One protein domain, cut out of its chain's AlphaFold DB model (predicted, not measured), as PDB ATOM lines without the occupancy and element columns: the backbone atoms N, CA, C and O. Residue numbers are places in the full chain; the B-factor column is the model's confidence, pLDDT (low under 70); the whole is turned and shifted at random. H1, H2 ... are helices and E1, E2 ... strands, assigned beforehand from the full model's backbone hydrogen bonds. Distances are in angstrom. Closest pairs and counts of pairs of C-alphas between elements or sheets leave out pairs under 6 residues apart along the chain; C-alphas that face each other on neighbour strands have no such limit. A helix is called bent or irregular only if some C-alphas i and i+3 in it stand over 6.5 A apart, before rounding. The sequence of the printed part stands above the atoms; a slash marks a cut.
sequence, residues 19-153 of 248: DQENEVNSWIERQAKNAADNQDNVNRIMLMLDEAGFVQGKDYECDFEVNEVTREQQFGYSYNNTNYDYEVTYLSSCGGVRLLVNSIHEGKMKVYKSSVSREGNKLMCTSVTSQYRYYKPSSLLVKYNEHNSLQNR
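What this domain is: This is residues 19 to 153 of the 248 residues of an uncharacterized protein of Bacteroidetes bacterium 4572_77 (UniProt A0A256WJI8). A long helix, H1, has a bent ribbon of antiparallel strands running along one side: the hairpin of E2 and E3 packs on its residues 20 to 39, and the sheet of E1, E4 and E5 begins over its residues 41 to 50. From there the hairpin of E4 and E5 reaches away from H1, with H2 packed along it; H1 and H2 make a corner near their ends, and the small hairpin of E6 and E7 packs on H1 at residues 41 to 49. The printed part has 135 residues with two named helices and seven named strands, in the order H1, E1, E2, E3, E4, E5, E6, E7, H2. The sheets E1 - E4 - E5, E2 - E3 and E6 - E7 are antiparallel, and the class is mixed, helices and strands. The whole is loose, with a radius of gyration of the C-alphas of 19.7 A, and elongated, spanning 62 by 34 by 26 A.

How they stand to each other: The largest sheet has the order E1, residues 60 to 62, then E4, residues 97 to 105, then E5, residues 108 to 115. E1 and E4 are antiparallel at 131 degrees, with N 61 and O 98 2.9 A apart, within hydrogen-bond range. E4 and E5 form a hairpin at 152 degrees, where N 101 and O 112 are 2.9 A apart and N 110 and O 103 are 2.8 A apart. Helix H1, residues 19 to 52, is on this sheet at a height of 5.1 A, an arrangement of two layers, with H1 on one face of the sheet. It lies over E1 and only just over E4, on which 3 of its C-alphas fall, and runs along the strands, at 25 degrees to E1 on the local plane. On the same face is H2, residues 137 to 153, at a height of 7.2 A over the sheet. It lies over E4 and runs along the strands, at 19 degrees to E4 on the local plane; the closest C-alphas, of Asn 102 and Asn 148, are 5.3 A apart. H1 touches H2 with residues 48 to 52 alone; their closest C-alphas, of Ala 52 and Ser 138, are 4.9 A apart, and their lines stand at 70.3 degrees, only just about perpendicular. E2, residues 65 to 75, and E3, residues 84 to 94, form a hairpin at 161 degrees, with N 69 and O 90 2.9 A apart. H1 and E3 have 15 pairs of C-alphas within 8 A, the closest being Ala 35 and Ser 93 at 5.1 A. E6, residues 117 to 119, and E7, residues 122 to 124, form a hairpin with N 124 and O 117 2.8 A apart; the closest C-alphas of H1 and E6, of Ile 45 and Arg 118, are 6.7 A apart. E2 and E3 are apart from H2. In H1 and H2 every O i to N i+4 pair is within hydrogen-bond range.

Where its parts are: H1 begins at C-alpha 19, (-21.605, 28.660, 71.603), and is 49.1 A long. E2 is 25.1 A long and bends by 78 degrees at residue 72; E3 is 25.6 A long and bends by 74 degrees at residue 91. E3 runs on into E4 at 78 degrees, and E4, 22.5 A long, begins at C-alpha 97, (-0.067, 25.445, 40.180). E5 is 21.9 A long, while E1, E6 and E7 have 3 residues each. H2, 24.5 A long, ends at C-alpha 153, (24.293, 25.230, 28.600).

The domain as a whole: The two C-alphas farthest apart, of Asp 19 and Arg 153, are 63.0 A apart. The printed part has no cut. The link from E7 to H2, residues 125 to 136, is long; residues 77 to 82, between E2 and E3, stand free. The mean pLDDT of the printed part is 94.8, and no printed residue is under 70.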
ATOM      1  N   ASP A  19     -22.743  27.815  71.979       89.62
ATOM      2  CA  ASP A  19     -21.605  28.660  71.603       89.62
ATOM      3  C   ASP A  19     -20.525  27.863  70.861       89.62
ATOM      4  O   ASP A  19     -19.990  28.343  69.862       89.62
ATOM      5  N   GLN A  20     -20.264  26.624  71.284       90.81
ATOM      6  CA  GLN A  20     -19.348  25.713  70.592       90.81
ATOM      7  C   GLN A  20     -19.905  25.262  69.233       90.81
ATOM      8  O   GLN A  20     -19.170  25.233  68.253       90.81
ATOM      9  N   GLU A  21     -21.210  24.988  69.128       91.94
ATOM     10  CA  GLU A  21     -21.866  24.704  67.842       91.94
ATOM     11  C   GLU A  21     -21.696  25.874  66.863       91.94
ATOM     12  O   GLU A  21     -21.328  25.677  65.704       91.94
ATOM     13  N   ASN A  22     -21.913  27.110  67.325       94.56
ATOM     14  CA  ASN A  22     -21.714  28.306  66.506       94.56
ATOM     15  C   ASN A  22     -20.249  28.484  66.081       94.56
ATOM     16  O   ASN A  22     -19.991  28.884  64.942       94.56
ATOM     17  N   GLU A  23     -19.291  28.196  66.969       94.69
ATOM     18  CA  GLU A  23     -17.856  28.240  66.669       94.69
ATOM     19  C   GLU A  23     -17.481  27.227  65.580       94.69
ATOM     20  O   GLU A  23     -16.864  27.602  64.579       94.69
ATOM     21  N   VAL A  24     -17.900  25.968  65.741       94.88
ATOM     22  CA  VAL A  24     -17.655  24.891  64.775       94.88
ATOM     23  C   VAL A  24     -18.283  25.230  63.421       94.88
ATOM     24  O   VAL A  24     -17.595  25.166  62.401       94.88
ATOM     25  N   ASN A  25     -19.540  25.682  63.395       95.81
ATOM     26  CA  ASN A  25     -20.227  26.068  62.157       95.81
ATOM     27  C   ASN A  25     -19.528  27.237  61.450       95.81
ATOM     28  O   ASN A  25     -19.228  27.151  60.259       95.81
ATOM     29  N   SER A  26     -19.176  28.294  62.188       96.75
ATOM     30  CA  SER A  26     -18.441  29.444  61.636       96.75
ATOM     31  C   SER A  26     -17.076  29.028  61.082       96.75
ATOM     32  O   SER A  26     -16.595  29.553  60.073       96.75
ATOM     33  N   TRP A  27     -16.423  28.073  61.744       97.06
ATOM     34  CA  TRP A  27     -15.161  27.524  61.286       97.06
ATOM     35  C   TRP A  27     -15.329  26.718  59.992       97.06
ATOM     36  O   TRP A  27     -14.551  26.946  59.064       97.06
ATOM     37  N   ILE A  28     -16.346  25.852  59.890       97.50
ATOM     38  CA  ILE A  28     -16.663  25.080  58.674       97.50
ATOM     39  C   ILE A  28     -16.950  26.025  57.503       97.50
ATOM     40  O   ILE A  28     -16.363  25.870  56.430       97.50
ATOM     41  N   GLU A  29     -17.791  27.042  57.708       97.81
ATOM     42  CA  GLU A  29     -18.108  28.049  56.688       97.81
ATOM     43  C   GLU A  29     -16.848  28.766  56.191       97.81
ATOM     44  O   GLU A  29     -16.655  28.963  54.987       97.81
ATOM     45  N   ARG A  30     -15.935  29.108  57.108       97.56
ATOM     46  CA  ARG A  30     -14.644  29.702  56.756       97.56
ATOM     47  C   ARG A  30     -13.772  28.741  55.949       97.56
ATOM     48  O   ARG A  30     -13.114  29.194  55.016       97.56
ATOM     49  N   GLN A  31     -13.748  27.448  56.274       97.69
ATOM     50  CA  GLN A  31     -12.999  26.463  55.485       97.69
ATOM     51  C   GLN A  31     -13.564  26.331  54.067       97.69
ATOM     52  O   GLN A  31     -12.801  26.393  53.102       97.69
ATOM     53  N   ALA A  32     -14.891  26.261  53.927       97.50
ATOM     54  CA  ALA A  32     -15.554  26.238  52.625       97.50
ATOM     55  C   ALA A  32     -15.230  27.492  51.797       97.50
ATOM     56  O   ALA A  32     -14.878  27.390  50.619       97.50
ATOM     57  N   LYS A  33     -15.261  28.674  52.427       98.00
ATOM     58  CA  LYS A  33     -14.858  29.929  51.784       98.00
ATOM     59  C   LYS A  33     -13.393  29.904  51.345       98.00
ATOM     60  O   LYS A  33     -13.103  30.239  50.203       98.00
ATOM     61  N   ASN A  34     -12.481  29.462  52.210       97.25
ATOM     62  CA  ASN A  34     -11.059  29.359  51.880       97.25
ATOM     63  C   ASN A  34     -10.814  28.407  50.699       97.25
ATOM     64  O   ASN A  34     -10.004  28.713  49.826       97.25
ATOM     65  N   ALA A  35     -11.511  27.266  50.648       97.50
ATOM     66  CA  ALA A  35     -11.407  26.323  49.539       97.50
ATOM     67  C   ALA A  35     -11.879  26.947  48.213       97.50
ATOM     68  O   ALA A  35     -11.192  26.818  47.197       97.50
ATOM     69  N   ALA A  36     -12.996  27.682  48.231       97.69
ATOM     70  CA  ALA A  36     -13.500  28.408  47.064       97.69
ATOM     71  C   ALA A  36     -12.547  29.533  46.612       97.69
ATOM     72  O   ALA A  36     -12.243  29.641  45.422       97.69
ATOM     73  N   ASP A  37     -12.024  30.327  47.551       97.12
ATOM     74  CA  ASP A  37     -11.063  31.403  47.272       97.12
ATOM     75  C   ASP A  37      -9.753  30.842  46.679       97.12
ATOM     76  O   ASP A  37      -9.184  31.408  45.739       97.12
ATOM     77  N   ASN A  38      -9.289  29.689  47.175       96.81
ATOM     78  CA  ASN A  38      -8.124  28.994  46.631       96.81
ATOM     79  C   ASN A  38      -8.375  28.470  45.212       96.81
ATOM     80  O   ASN A  38      -7.510  28.642  44.349       96.81
ATOM     81  N   GLN A  39      -9.551  27.889  44.946       97.56
ATOM     82  CA  GLN A  39      -9.935  27.430  43.609       97.56
ATOM     83  C   GLN A  39      -9.959  28.590  42.605       97.56
ATOM     84  O   GLN A  39      -9.393  28.468  41.516       97.56
ATOM     85  N   ASP A  40     -10.563  29.727  42.965       97.38
ATOM     86  CA  ASP A  40     -10.560  30.932  42.123       97.38
ATOM     87  C   ASP A  40      -9.128  31.419  41.871       97.38
ATOM     88  O   ASP A  40      -8.739  31.700  40.736       97.38
ATOM     89  N   ASN A  41      -8.291  31.454  42.909       97.44
ATOM     90  CA  ASN A  41      -6.902  31.858  42.757       97.44
ATOM     91  C   ASN A  41      -6.107  30.929  41.822       97.44
ATOM     92  O   ASN A  41      -5.349  31.425  40.984       97.44
ATOM     93  N   VAL A  42      -6.283  29.610  41.937       97.88
ATOM     94  CA  VAL A  42      -5.650  28.615  41.058       97.88
ATOM     95  C   VAL A  42      -6.116  28.786  39.616       97.88
ATOM     96  O   VAL A  42      -5.275  28.902  38.724       97.88
ATOM     97  N   ASN A  43      -7.426  28.907  39.393       97.88
ATOM     98  CA  ASN A  43      -7.998  29.114  38.062       97.88
ATOM     99  C   ASN A  43      -7.446  30.387  37.407       97.88
ATOM    100  O   ASN A  43      -7.071  30.374  36.236       97.88
ATOM    101  N   ARG A  44      -7.318  31.477  38.174       98.25
ATOM    102  CA  ARG A  44      -6.711  32.725  37.689       98.25
ATOM    103  C   ARG A  44      -5.240  32.558  37.334       98.25
ATOM    104  O   ARG A  44      -4.805  33.114  36.332       98.25
ATOM    105  N   ILE A  45      -4.462  31.824  38.134       98.50
ATOM    106  CA  ILE A  45      -3.054  31.555  37.808       98.50
ATOM    107  C   ILE A  45      -2.955  30.764  36.503       98.50
ATOM    108  O   ILE A  45      -2.173  31.154  35.641       98.50
ATOM    109  N   MET A  46      -3.741  29.694  36.352       98.50
ATOM    110  CA  MET A  46      -3.750  28.876  35.133       98.50
ATOM    111  C   MET A  46      -4.103  29.720  33.906       98.50
ATOM    112  O   MET A  46      -3.321  29.763  32.963       98.50
ATOM    113  N   LEU A  47      -5.183  30.507  33.977       98.50
ATOM    114  CA  LEU A  47      -5.582  31.412  32.897       98.50
ATOM    115  C   LEU A  47      -4.461  32.395  32.523       98.50
ATOM    116  O   LEU A  47      -4.140  32.559  31.352       98.50
ATOM    117  N   MET A  48      -3.822  33.020  33.515       98.56
ATOM    118  CA  MET A  48      -2.721  33.958  33.277       98.56
ATOM    119  C   MET A  48      -1.495  33.296  32.632       98.56
ATOM    120  O   MET A  48      -0.760  33.960  31.900       98.56
ATOM    121  N   LEU A  49      -1.233  32.023  32.939       98.62
ATOM    122  CA  LEU A  49      -0.170  31.243  32.309       98.62
ATOM    123  C   LEU A  49      -0.537  30.907  30.858       98.62
ATOM    124  O   LEU A  49       0.270  31.163  29.962       98.62
ATOM    125  N   ASP A  50      -1.755  30.425  30.620       98.50
ATOM    126  CA  ASP A  50      -2.249  30.070  29.288       98.50
ATOM    127  C   ASP A  50      -2.264  31.287  28.351       98.50
ATOM    128  O   ASP A  50      -1.708  31.242  27.254       98.50
ATOM    129  N   GLU A  51      -2.799  32.424  28.809       98.38
ATOM    130  CA  GLU A  51      -2.827  33.688  28.057       98.38
ATOM    131  C   GLU A  51      -1.424  34.212  27.721       98.38
ATOM    132  O   GLU A  51      -1.221  34.899  26.718       98.38
ATOM    133  N   ALA A  52      -0.435  33.903  28.562       98.31
ATOM    134  CA  ALA A  52       0.952  34.276  28.318       98.31
ATOM    135  C   ALA A  52       1.673  33.333  27.351       98.31
ATOM    136  O   ALA A  52       2.760  33.687  26.890       98.31
ATOM    137  N   GLY A  53       1.090  32.168  27.051       98.38
ATOM    138  CA  GLY A  53       1.646  31.152  26.163       98.38
ATOM    139  C   GLY A  53       2.403  30.021  26.865       98.38
ATOM    140  O   GLY A  53       3.151  29.309  26.196       98.38
ATOM    141  N   PHE A  54       2.249  29.848  28.181       98.56
ATOM    142  CA  PHE A  54       2.664  28.603  28.836       98.56
ATOM    143  C   PHE A  54       1.712  27.466  28.440       98.56
ATOM    144  O   PHE A  54       0.528  27.692  28.215       98.56
ATOM    145  N   VAL A  55       2.219  26.235  28.390       98.25
ATOM    146  CA  VAL A  55       1.439  25.053  28.004       98.25
ATOM    147  C   VAL A  55       1.304  24.088  29.183       98.25
ATOM    148  O   VAL A  55       2.306  23.573  29.689       98.25
ATOM    149  N   GLN A  56       0.071  23.794  29.603       97.75
ATOM    150  CA  GLN A  56      -0.200  22.811  30.657       97.75
ATOM    151  C   GLN A  56       0.308  21.412  30.263       97.75
ATOM    152  O   GLN A  56       0.211  20.992  29.112       97.75
ATOM    153  N   GLY A  57       0.889  20.688  31.218       96.50
ATOM    154  CA  GLY A  57       1.532  19.387  31.020       96.50
ATOM    155  C   GLY A  57       2.944  19.459  30.429       96.50
ATOM    156  O   GLY A  57       3.671  18.469  30.483       96.50
ATOM    157  N   LYS A  58       3.362  20.619  29.902       96.81
ATOM    158  CA  LYS A  58       4.711  20.841  29.360       96.81
ATOM    159  C   LYS A  58       5.509  21.836  30.196       96.81
ATOM    160  O   LYS A  58       6.607  21.514  30.640       96.81
ATOM    161  N   ASP A  59       4.964  23.031  30.394       98.06
ATOM    162  CA  ASP A  59       5.642  24.127  31.088       98.06
ATOM    163  C   ASP A  59       5.152  24.270  32.535       98.06
ATOM    164  O   ASP A  59       5.883  24.758  33.402       98.06
ATOM    165  N   TYR A  60       3.925  23.824  32.817       98.50
ATOM    166  CA  TYR A  60       3.342  23.815  34.154       98.50
ATOM    167  C   TYR A  60       2.347  22.666  34.340       98.50
ATOM    168  O   TYR A  60       1.871  22.074  33.376       98.50
ATOM    169  N   GLU A  61       2.008  22.369  35.586       98.06
ATOM    170  CA  GLU A  61       0.962  21.423  35.973       98.06
ATOM    171  C   GLU A  61       0.133  21.992  37.134       98.06
ATOM    172  O   GLU A  61       0.527  22.969  37.780       98.06
ATOM    173  N   CYS A  62      -1.019  21.380  37.388       97.69
ATOM    174  CA  CYS A  62      -1.896  21.718  38.498       97.69
ATOM    175  C   CYS A  62      -2.352  20.421  39.169       97.69
ATOM    176  O   CYS A  62      -2.902  19.553  38.495       97.69
ATOM    177  N   ASP A  63      -2.099  20.300  40.469       96.81
ATOM    178  CA  ASP A  63      -2.543  19.196  41.332       96.81
ATOM    179  C   ASP A  63      -3.568  19.678  42.372       96.81
ATOM    180  O   ASP A  63      -3.696  19.094  43.445       96.81
ATOM    181  N   PHE A  64      -4.250  20.793  42.086       97.69
ATOM    182  CA  PHE A  64      -5.207  21.388  43.008       97.69
ATOM    183  C   PHE A  64      -6.469  20.540  43.132       97.69
ATOM    184  O   PHE A  64      -7.116  20.229  42.131       97.69
ATOM    185  N   GLU A  65      -6.854  20.255  44.370       97.06
ATOM    186  CA  GLU A  65      -8.052  19.494  44.693       97.06
ATOM    187  C   GLU A  65      -8.797  20.118  45.875       97.06
ATOM    188  O   GLU A  65      -8.197  20.686  46.796       97.06
ATOM    189  N   VAL A  66     -10.122  19.973  45.856       97.25
ATOM    190  CA  VAL A  66     -11.015  20.284  46.975       97.25
ATOM    191  C   VAL A  66     -11.682  18.986  47.399       97.25
ATOM    192  O   VAL A  66     -12.346  18.344  46.589       97.25
ATOM    193  N   ASN A  67     -11.509  18.613  48.662       96.44
ATOM    194  CA  ASN A  67     -11.978  17.346  49.209       96.44
ATOM    195  C   ASN A  67     -12.683  17.578  50.547       96.44
ATOM    196  O   ASN A  67     -12.302  18.460  51.320       96.44
ATOM    197  N   GLU A  68     -13.687  16.760  50.841       97.00
ATOM    198  CA  GLU A  68     -14.281  16.697  52.173       97.00
ATOM    199  C   GLU A  68     -13.361  15.895  53.105       97.00
ATOM    200  O   GLU A  68     -12.858  14.832  52.736       97.00
ATOM    201  N   VAL A  69     -13.093  16.432  54.293       96.12
ATOM    202  CA  VAL A  69     -12.200  15.829  55.287       96.12
ATOM    203  C   VAL A  69     -12.917  15.767  56.625       96.12
ATOM    204  O   VAL A  69     -13.432  16.781  57.091       96.12
ATOM    205  N   THR A  70     -12.872  14.599  57.263       97.25
ATOM    206  CA  THR A  70     -13.329  14.379  58.639       97.25
ATOM    207  C   THR A  70     -12.122  14.112  59.528       97.25
ATOM    208  O   THR A  70     -11.325  13.221  59.232       97.25
ATOM    209  N   ARG A  71     -11.946  14.903  60.590       95.00
ATOM    210  CA  ARG A  71     -10.882  14.689  61.586       95.00
ATOM    211  C   ARG A  71     -11.200  15.374  62.910       95.00
ATOM    212  O   ARG A  71     -11.936  16.360  62.932       95.00
ATOM    213  N   GLU A  72     -10.549  14.927  63.979       95.38
ATOM    214  CA  GLU A  72     -10.480  15.691  65.226       95.38
ATOM    215  C   GLU A  72      -9.754  17.023  65.001       95.38
ATOM    216  O   GLU A  72      -8.658  17.087  64.429       95.38
ATOM    217  N   GLN A  73     -10.392  18.102  65.436       94.19
ATOM    218  CA  GLN A  73      -9.892  19.463  65.347       94.19
ATOM    219  C   GLN A  73     -10.029  20.129  66.713       94.19
ATOM    220  O   GLN A  73     -11.081  20.068  67.343       94.19
ATOM    221  N   GLN A  74      -8.964  20.804  67.136       93.81
ATOM    222  CA  GLN A  74      -8.989  21.615  68.345       93.81
ATOM    223  C   GLN A  74      -9.673  22.960  68.079       93.81
ATOM    224  O   GLN A  74      -9.346  23.642  67.097       93.81
ATOM    225  N   PHE A  75     -10.567  23.336  68.988       92.62
ATOM    226  CA  PHE A  75     -11.299  24.600  69.058       92.62
ATOM    227  C   PHE A  75     -11.042  25.301  70.401       92.62
ATOM    228  O   PHE A  75     -10.394  24.732  71.283       92.62
ATOM    229  N   GLY A  76     -11.527  26.537  70.562       89.62
ATOM    230  CA  GLY A  76     -11.303  27.348  71.758       89.62
ATOM    231  C   GLY A  76      -9.933  28.036  71.814       89.62
ATOM    232  O   GLY A  76      -9.217  28.142  70.813       89.62
ATOM    233  N   TYR A  77      -9.578  28.559  72.993       86.12
ATOM    234  CA  TYR A  77      -8.337  29.300  73.204       86.12
ATOM    235  C   TYR A  77      -7.549  28.803  74.422       86.12
ATOM    236  O   TYR A  77      -8.071  28.605  75.521       86.12
ATOM    237  N   SER A  78      -6.236  28.645  74.244       85.94
ATOM    238  CA  SER A  78      -5.370  28.085  75.286       85.94
ATOM    239  C   SER A  78      -5.195  29.025  76.482       85.94
ATOM    240  O   SER A  78      -4.990  28.564  77.601       85.94
ATOM    241  N   TYR A  79      -5.303  30.343  76.279       87.88
ATOM    242  CA  TYR A  79      -5.042  31.341  77.323       87.88
ATOM    243  C   TYR A  79      -6.132  31.417  78.404       87.88
ATOM    244  O   TYR A  79      -5.856  31.883  79.507       87.88
ATOM    245  N   ASN A  80      -7.359  30.986  78.103       86.75
ATOM    246  CA  ASN A  80      -8.482  30.929  79.046       86.75
ATOM    247  C   ASN A  80      -8.964  29.489  79.291       86.75
ATOM    248  O   ASN A  80     -10.015  29.299  79.896       86.75
ATOM    249  N   ASN A  81      -8.178  28.493  78.860       83.69
ATOM    250  CA  ASN A  81      -8.430  27.068  79.058       83.69
ATOM    251  C   ASN A  81      -9.818  26.607  78.570       83.69
ATOM    252  O   ASN A  81     -10.451  25.768  79.205       83.69
ATOM    253  N   THR A  82     -10.292  27.158  77.445       85.75
ATOM    254  CA  THR A  82     -11.559  26.751  76.809       85.75
ATOM    255  C   THR A  82     -11.340  25.797  75.640       85.75
ATOM    256  O   THR A  82     -12.215  25.677  74.784       85.75
ATOM    257  N   ASN A  83     -10.162  25.174  75.549       90.31
ATOM    258  CA  ASN A  83      -9.853  24.253  74.464       90.31
ATOM    259  C   ASN A  83     -10.691  22.984  74.573       90.31
ATOM    260  O   ASN A  83     -10.819  22.407  75.652       90.31
ATOM    261  N   TYR A  84     -11.194  22.527  73.437       89.44
ATOM    262  CA  TYR A  84     -11.841  21.232  73.297       89.44
ATOM    263  C   TYR A  84     -11.534  20.668  71.913       89.44
ATOM    264  O   TYR A  84     -11.339  21.425  70.959       89.44
ATOM    265  N   ASP A  85     -11.477  19.348  71.820       90.75
ATOM    266  CA  ASP A  85     -11.310  18.645  70.556       90.75
ATOM    267  C   ASP A  85     -12.681  18.153  70.086       90.75
ATOM    268  O   ASP A  85     -13.502  17.699  70.886       90.75
ATOM    269  N   TYR A  86     -12.954  18.296  68.792       91.19
ATOM    270  CA  TYR A  86     -14.210  17.870  68.188       91.19
ATOM    271  C   TYR A  86     -13.963  17.293  66.794       91.19
ATOM    272  O   TYR A  86     -13.220  17.873  65.996       91.19
ATOM    273  N   GLU A  87     -14.578  16.147  66.497       94.06
ATOM    274  CA  GLU A  87     -14.545  15.565  65.157       94.06
ATOM    275  C   GLU A  87     -15.438  16.385  64.227       94.06
ATOM    276  O   GLU A  87     -16.654  16.456  64.391       94.06
ATOM    277  N   VAL A  88     -14.819  17.024  63.239       94.62
ATOM    278  CA  VAL A  88     -15.499  17.924  62.313       94.62
ATOM    279  C   VAL A  88     -15.288  17.457  60.881       94.62
ATOM    280  O   VAL A  88     -14.186  17.058  60.499       94.62
ATOM    281  N   THR A  89     -16.350  17.543  60.082       96.81
ATOM    282  CA  THR A  89     -16.305  17.323  58.634       96.81
ATOM    283  C   THR A  89     -16.383  18.665  57.916       96.81
ATOM    284  O   THR A  89     -17.269  19.469  58.199       96.81
ATOM    285  N   TYR A  90     -15.435  18.943  57.022       96.31
ATOM    286  CA  TYR A  90     -15.336  20.231  56.334       96.31
ATOM    287  C   TYR A  90     -14.650  20.110  54.970       96.31
ATOM    288  O   TYR A  90     -13.906  19.165  54.706       96.31
ATOM    289  N   LEU A  91     -14.862  21.107  54.108       96.88
ATOM    290  CA  LEU A  91     -14.159  21.213  52.830       96.88
ATOM    291  C   LEU A  91     -12.733  21.717  53.042       96.88
ATOM    292  O   LEU A  91     -12.516  22.829  53.519       96.88
ATOM    293  N   SER A  92     -11.761  20.912  52.636       95.69
ATOM    294  CA  SER A  92     -10.348  21.264  52.601       95.69
ATOM    295  C   SER A  92      -9.884  21.422  51.155       95.69
ATOM    296  O   SER A  92     -10.428  20.804  50.243       95.69
ATOM    297  N   SER A  93      -8.848  22.230  50.942       96.31
ATOM    298  CA  SER A  93      -8.180  22.349  49.643       96.31
ATOM    299  C   SER A  93      -6.689  22.077  49.783       96.31
ATOM    300  O   SER A  93      -6.072  22.437  50.790       96.31
ATOM    301  N   CYS A  94      -6.104  21.434  48.779       94.81
ATOM    302  CA  CYS A  94      -4.678  21.136  48.719       94.81
ATOM    303  C   CYS A  94      -4.156  21.247  47.281       94.81
ATOM    304  O   CYS A  94      -4.924  21.422  46.340       94.81
ATOM    305  N   GLY A  95      -2.832  21.189  47.122       95.12
ATOM    306  CA  GLY A  95      -2.187  21.333  45.817       95.12
ATOM    307  C   GLY A  95      -2.169  22.772  45.297       95.12
ATOM    308  O   GLY A  95      -2.360  23.739  46.041       95.12
ATOM    309  N   GLY A  96      -1.862  22.931  44.014       96.44
ATOM    310  CA  GLY A  96      -1.830  24.221  43.338       96.44
ATOM    311  C   GLY A  96      -1.119  24.166  41.991       96.44
ATOM    312  O   GLY A  96      -0.862  23.107  41.429       96.44
ATOM    313  N   VAL A  97      -0.762  25.338  41.469       98.12
ATOM    314  CA  VAL A  97      -0.067  25.445  40.180       98.12
ATOM    315  C   VAL A  97       1.448  25.398  40.372       98.12
ATOM    316  O   VAL A  97       2.013  26.145  41.184       98.12
ATOM    317  N   ARG A  98       2.123  24.548  39.591       97.88
ATOM    318  CA  ARG A  98       3.580  24.381  39.607       97.88
ATOM    319  C   ARG A  98       4.173  24.579  38.217       97.88
ATOM    320  O   ARG A  98       3.753  23.913  37.280       97.88
ATOM    321  N   LEU A  99       5.197  25.426  38.087       98.00
ATOM    322  CA  LEU A  99       6.027  25.443  36.877       98.00
ATOM    323  C   LEU A  99       6.965  24.237  36.863       98.00
ATOM    324  O   LEU A  99       7.556  23.886  37.886       98.00
ATOM    325  N   LEU A 100       7.150  23.662  35.681       97.31
ATOM    326  CA  LEU A 100       8.072  22.570  35.399       97.31
ATOM    327  C   LEU A 100       9.418  23.161  34.979       97.31
ATOM    328  O   LEU A 100       9.634  23.525  33.825       97.31
ATOM    329  N   VAL A 101      10.322  23.332  35.940       95.38
ATOM    330  CA  VAL A 101      11.581  24.066  35.768       95.38
ATOM    331  C   VAL A 101      12.750  23.092  35.637       95.38
ATOM    332  O   VAL A 101      12.906  22.190  36.458       95.38
ATOM    333  N   ASN A 102      13.612  23.295  34.641       95.12
ATOM    334  CA  ASN A 102      14.827  22.495  34.487       95.12
ATOM    335  C   ASN A 102      15.832  22.808  35.595       95.12
ATOM    336  O   ASN A 102      16.052  23.965  35.932       95.12
ATOM    337  N   SER A 103      16.502  21.793  36.123       93.44
ATOM    338  CA  SER A 103      17.594  21.949  37.077       93.44
ATOM    339  C   SER A 103      18.615  20.836  36.896       93.44
ATOM    340  O   SER A 103      18.272  19.705  36.547       93.44
ATOM    341  N   ILE A 104      19.884  21.147  37.145       93.88
ATOM    342  CA  ILE A 104      20.938  20.138  37.159       93.88
ATOM    343  C   ILE A 104      20.973  19.502  38.542       93.88
ATOM    344  O   ILE A 104      21.176  20.180  39.548       93.88
ATOM    345  N   HIS A 105      20.831  18.185  38.585       91.94
ATOM    346  CA  HIS A 105      20.944  17.404  39.805       91.94
ATOM    347  C   HIS A 105      21.743  16.136  39.509       91.94
ATOM    348  O   HIS A 105      21.420  15.407  38.572       91.94
ATOM    349  N   GLU A 106      22.801  15.893  40.289       90.25
ATOM    350  CA  GLU A 106      23.708  14.743  40.113       90.25
ATOM    351  C   GLU A 106      24.266  14.627  38.679       90.25
ATOM    352  O   GLU A 106      24.341  13.544  38.101       90.25
ATOM    353  N   GLY A 107      24.619  15.765  38.067       88.62
ATOM    354  CA  GLY A 107      25.167  15.805  36.706       88.62
ATOM    355  C   GLY A 107      24.165  15.433  35.610       88.62
ATOM    356  O   GLY A 107      24.566  15.105  34.497       88.62
ATOM    357  N   LYS A 108      22.861  15.457  35.904       92.81
ATOM    358  CA  LYS A 108      21.792  15.188  34.939       92.81
ATOM    359  C   LYS A 108      20.757  16.299  34.960       92.81
ATOM    360  O   LYS A 108      20.524  16.924  35.995       92.81
ATOM    361  N   MET A 109      20.115  16.519  33.816       95.44
ATOM    362  CA  MET A 109      18.955  17.398  33.752       95.44
ATOM    363  C   MET A 109      17.767  16.704  34.417       95.44
ATOM    364  O   MET A 109      17.415  15.586  34.042       95.44
ATOM    365  N   LYS A 110      17.156  17.362  35.399       95.38
ATOM    366  CA  LYS A 110      15.891  16.955  36.011       95.38
ATOM    367  C   LYS A 110      14.891  18.103  35.897       95.38
ATOM    368  O   LYS A 110      15.272  19.271  35.893       95.38
ATOM    369  N   VAL A 111      13.612  17.758  35.828       95.00
ATOM    370  CA  VAL A 111      12.514  18.722  35.921       95.00
ATOM    371  C   VAL A 111      12.060  18.785  37.375       95.00
ATOM    372  O   VAL A 111      11.865  17.751  38.011       95.00
ATOM    373  N   TYR A 112      11.914  19.995  37.905       93.75
ATOM    374  CA  TYR A 112      11.458  20.255  39.264       93.75
ATOM    375  C   TYR A 112      10.176  21.088  39.260       93.75
ATOM    376  O   TYR A 112      10.023  22.004  38.452       93.75
ATOM    377  N   LYS A 113       9.275  20.791  40.199       96.06
ATOM    378  CA  LYS A 113       7.990  21.475  40.371       96.06
ATOM    379  C   LYS A 113       8.164  22.699  41.267       96.06
ATOM    380  O   LYS A 113       8.392  22.566  42.466       96.06
ATOM    381  N   SER A 114       8.050  23.897  40.703       95.31
ATOM    382  CA  SER A 114       8.205  25.149  41.451       95.31
ATOM    383  C   SER A 114       6.873  25.859  41.661       95.31
ATOM    384  O   SER A 114       6.111  26.020  40.712       95.31
ATOM    385  N   SER A 115       6.587  26.296  42.890       93.94
ATOM    386  CA  SER A 115       5.351  27.029  43.201       93.94
ATOM    387  C   SER A 115       5.241  28.324  42.403       93.94
ATOM    388  O   SER A 115       6.231  29.038  42.213       93.94
ATOM    389  N   VAL A 116       4.007  28.659  42.032       95.62
ATOM    390  CA  VAL A 116       3.650  29.964  41.477       95.62
ATOM    391  C   VAL A 116       2.790  30.721  42.477       95.62
ATOM    392  O   VAL A 116       1.808  30.194  42.992       95.62
ATOM    393  N   SER A 117       3.151  31.973  42.737       94.25
ATOM    394  CA  SER A 117       2.344  32.893  43.542       94.25
ATOM    395  C   SER A 117       1.804  34.012  42.661       94.25
ATOM    396  O   SER A 117       2.462  34.419  41.702       94.25
ATOM    397  N   ARG A 118       0.626  34.538  43.005       95.62
ATOM    398  CA  ARG A 118      -0.041  35.616  42.270       95.62
ATOM    399  C   ARG A 118      -0.225  36.846  43.145       95.62
ATOM    400  O   ARG A 118      -0.638  36.733  44.292       95.62
ATOM    401  N   GLU A 119      -0.006  38.012  42.554       95.19
ATOM    402  CA  GLU A 119      -0.383  39.303  43.124       95.19
ATOM    403  C   GLU A 119      -1.030  40.148  42.022       95.19
ATOM    404  O   GLU A 119      -0.391  40.499  41.025       95.19
ATOM    405  N   GLY A 120      -2.328  40.429  42.161       95.00
ATOM    406  CA  GLY A 120      -3.105  41.094  41.115       95.00
ATOM    407  C   GLY A 120      -3.017  40.343  39.781       95.00
ATOM    408  O   GLY A 120      -3.418  39.180  39.697       95.00
ATOM    409  N   ASN A 121      -2.474  41.013  38.762       96.69
ATOM    410  CA  ASN A 121      -2.247  40.494  37.408       96.69
ATOM    411  C   ASN A 121      -0.783  40.091  37.146       96.69
ATOM    412  O   ASN A 121      -0.321  40.103  36.001       96.69
ATOM    413  N   LYS A 122      -0.029  39.762  38.197       97.56
ATOM    414  CA  LYS A 122       1.369  39.339  38.100       97.56
ATOM    415  C   LYS A 122       1.603  38.003  38.792       97.56
ATOM    416  O   LYS A 122       0.895  37.645  39.730       97.56
ATOM    417  N   LEU A 123       2.641  37.304  38.339       97.25
ATOM    418  CA  LEU A 123       3.059  35.996  38.835       97.25
ATOM    419  C   LEU A 123       4.509  36.030  39.313       97.25
ATOM    420  O   LEU A 123       5.349  36.737  38.752       97.25
ATOM    421  N   MET A 124       4.811  35.228  40.323       95.69
ATOM    422  CA  MET A 124       6.155  35.027  40.849       95.69
ATOM    423  C   MET A 124       6.484  33.536  40.885       95.69
ATOM    424  O   MET A 124       5.676  32.726  41.329       95.69
ATOM    425  N   CYS A 125       7.709  33.203  40.477       95.56
ATOM    426  CA  CYS A 125       8.318  31.893  40.674       95.56
ATOM    427  C   CYS A 125       9.792  32.095  41.059       95.56
ATOM    428  O   CYS A 125      10.595  32.615  40.272       95.56
ATOM    429  N   THR A 126      10.150  31.720  42.287       92.88
ATOM    430  CA  THR A 126      11.487  31.963  42.859       92.88
ATOM    431  C   THR A 126      12.555  31.034  42.289       92.88
ATOM    432  O   THR A 126      13.724  31.405  42.240       92.88
ATOM    433  N   SER A 127      12.171  29.858  41.780       91.81
ATOM    434  CA  SER A 127      13.109  28.969  41.079       91.81
ATOM    435  C   SER A 127      13.528  29.508  39.712       91.81
ATOM    436  O   SER A 127      14.600  29.162  39.233       91.81
ATOM    437  N   VAL A 128      12.706  30.356  39.086       92.31
ATOM    438  CA  VAL A 128      13.019  30.990  37.795       92.31
ATOM    439  C   VAL A 128      13.684  32.355  37.997       92.31
ATOM    440  O   VAL A 128      14.538  32.756  37.207       92.31
ATOM    441  N   THR A 129      13.305  33.091  39.048       85.38
ATOM    442  CA  THR A 129      13.761  34.469  39.273       85.38
ATOM    443  C   THR A 129      14.258  34.680  40.703       85.38
ATOM    444  O   THR A 129      13.550  34.423  41.669       85.38
ATOM    445  N   SER A 130      15.474  35.204  40.853       70.94
ATOM    446  CA  SER A 130      16.189  35.279  42.137       70.94
ATOM    447  C   SER A 130      15.783  36.437  43.066       70.94
ATOM    448  O   SER A 130      16.424  36.636  44.092       70.94
ATOM    449  N   GLN A 131      14.748  37.221  42.735       76.44
ATOM    450  CA  GLN A 131      14.456  38.505  43.404       76.44
ATOM    451  C   GLN A 131      13.084  38.603  44.098       76.44
ATOM    452  O   GLN A 131      12.632  39.718  44.331       76.44
ATOM    453  N   TYR A 132      12.404  37.489  44.412       84.44
ATOM    454  CA  TYR A 132      11.063  37.503  45.044       84.44
ATOM    455  C   TYR A 132      10.115  38.544  44.420       84.44
ATOM    456  O   TYR A 132       9.468  39.335  45.105       84.44
ATOM    457  N   ARG A 133      10.105  38.609  43.085       90.19
ATOM    458  CA  ARG A 133       9.435  39.677  42.345       90.19
ATOM    459  C   ARG A 133       8.297  39.117  41.513       90.19
ATOM    460  O   ARG A 133       8.471  38.139  40.791       90.19
ATOM    461  N   TYR A 134       7.168  39.811  41.560       95.62
ATOM    462  CA  TYR A 134       6.028  39.554  40.695       95.62
ATOM    463  C   TYR A 134       6.238  40.197  39.319       95.62
ATOM    464  O   TYR A 134       6.467  41.406  39.191       95.62
ATOM    465  N   TYR A 135       6.154  39.379  38.275       96.62
ATOM    466  CA  TYR A 135       6.323  39.754  36.876       96.62
ATOM    467  C   TYR A 135       4.995  39.680  36.130       96.62
ATOM    468  O   TYR A 135       4.112  38.897  36.477       96.62
ATOM    469  N   LYS A 136       4.870  40.463  35.054       97.62
ATOM    470  CA  LYS A 136       3.825  40.194  34.060       97.62
ATOM    471  C   LYS A 136       4.000  38.754  33.546       97.62
ATOM    472  O   LYS A 136       5.150  38.376  33.306       97.62
ATOM    473  N   PRO A 137       2.920  37.985  33.333       98.06
ATOM    474  CA  PRO A 137       3.009  36.598  32.871       98.06
ATOM    475  C   PRO A 137       3.903  36.395  31.635       98.06
ATOM    476  O   PRO A 137       4.793  35.551  31.653       98.06
ATOM    477  N   SER A 138       3.789  37.256  30.620       98.06
ATOM    478  CA  SER A 138       4.654  37.209  29.428       98.06
ATOM    479  C   SER A 138       6.139  37.445  29.736       98.06
ATOM    480  O   SER A 138       7.014  36.799  29.167       98.06
ATOM    481  N   SER A 139       6.455  38.338  30.679       97.19
ATOM    482  CA  SER A 139       7.834  38.543  31.139       97.19
ATOM    483  C   SER A 139       8.354  37.349  31.940       97.19
ATOM    484  O   SER A 139       9.544  37.043  31.868       97.19
ATOM    485  N   LEU A 140       7.484  36.674  32.698       97.31
ATOM    486  CA  LEU A 140       7.840  35.442  33.395       97.31
ATOM    487  C   LEU A 140       8.150  34.317  32.397       97.31
ATOM    488  O   LEU A 140       9.130  33.610  32.607       97.31
ATOM    489  N   LEU A 141       7.397  34.203  31.295       97.81
ATOM    490  CA  LEU A 141       7.657  33.221  30.234       97.81
ATOM    491  C   LEU A 141       9.049  33.392  29.612       97.81
ATOM    492  O   LEU A 141       9.788  32.420  29.463       97.81
ATOM    493  N   VAL A 142       9.448  34.630  29.302       97.56
ATOM    494  CA  VAL A 142      10.799  34.913  28.783       97.56
ATOM    495  C   VAL A 142      11.863  34.427  29.769       97.56
ATOM    496  O   VAL A 142      12.763  33.679  29.390       97.56
ATOM    497  N   LYS A 143      11.719  34.771  31.053       96.12
ATOM    498  CA  LYS A 143      12.664  34.361  32.102       96.12
ATOM    499  C   LYS A 143      12.693  32.850  32.315       96.12
ATOM    500  O   LYS A 143      13.760  32.289  32.543       96.12
ATOM    501  N   TYR A 144      11.541  32.193  32.224       96.56
ATOM    502  CA  TYR A 144      11.420  30.739  32.290       96.56
ATOM    503  C   TYR A 144      12.226  30.065  31.169       96.56
ATOM    504  O   TYR A 144      13.049  29.184  31.433       96.56
ATOM    505  N   ASN A 145      12.087  30.552  29.935       96.44
ATOM    506  CA  ASN A 145      12.827  30.039  28.783       96.44
ATOM    507  C   ASN A 145      14.339  30.307  28.881       96.44
ATOM    508  O   ASN A 145      15.149  29.421  28.583       96.44
ATOM    509  N   GLU A 146      14.734  31.501  29.332       95.75
ATOM    510  CA  GLU A 146      16.134  31.856  29.601       95.75
ATOM    511  C   GLU A 146      16.749  30.937  30.659       95.75
ATOM    512  O   GLU A 146      17.840  30.397  30.455       95.75
ATOM    513  N   HIS A 147      16.030  30.717  31.762       94.69
ATOM    514  CA  HIS A 147      16.455  29.836  32.838       94.69
ATOM    515  C   HIS A 147      16.690  28.413  32.322       94.69
ATOM    516  O   HIS A 147      17.785  27.871  32.480       94.69
ATOM    517  N   ASN A 148      15.705  27.821  31.642       93.50
ATOM    518  CA  ASN A 148      15.813  26.454  31.132       93.50
ATOM    519  C   ASN A 148      16.948  26.307  30.104       93.50
ATOM    520  O   ASN A 148      17.703  25.331  30.141       93.50
ATOM    521  N   SER A 149      17.128  27.305  29.234       94.25
ATOM    522  CA  SER A 149      18.232  27.341  28.267       94.25
ATOM    523  C   SER A 149      19.599  27.430  28.952       94.25
ATOM    524  O   SER A 149      20.552  26.767  28.536       94.25
ATOM    525  N   LEU A 150      19.707  28.219  30.023       94.31
ATOM    526  CA  LEU A 150      20.930  28.348  30.809       94.31
ATOM    527  C   LEU A 150      21.310  27.027  31.487       94.31
ATOM    528  O   LEU A 150      22.488  26.666  31.477       94.31
ATOM    529  N   GLN A 151      20.345  26.290  32.041       94.56
ATOM    530  CA  GLN A 151      20.617  24.986  32.657       94.56
ATOM    531  C   GLN A 151      21.160  23.983  31.632       94.56
ATOM    532  O   GLN A 151      22.139  23.294  31.910       94.56
ATOM    533  N   ASN A 152      20.616  23.963  30.411       92.81
ATOM    534  CA  ASN A 152      21.147  23.120  29.332       92.81
ATOM    535  C   ASN A 152      22.603  23.473  28.991       92.81
ATOM    536  O   ASN A 152      23.456  22.592  28.898       92.81
ATOM    537  N   ARG A 153      22.917  24.769  28.864       93.25
ATOM    538  CA  ARG A 153      24.293  25.230  28.600       93.25
ATOM    539  C   ARG A 153      25.255  24.844  29.722       93.25
ATOM    540  O   ARG A 153      26.357  24.384  29.438       93.25
TER     541      ARG A 153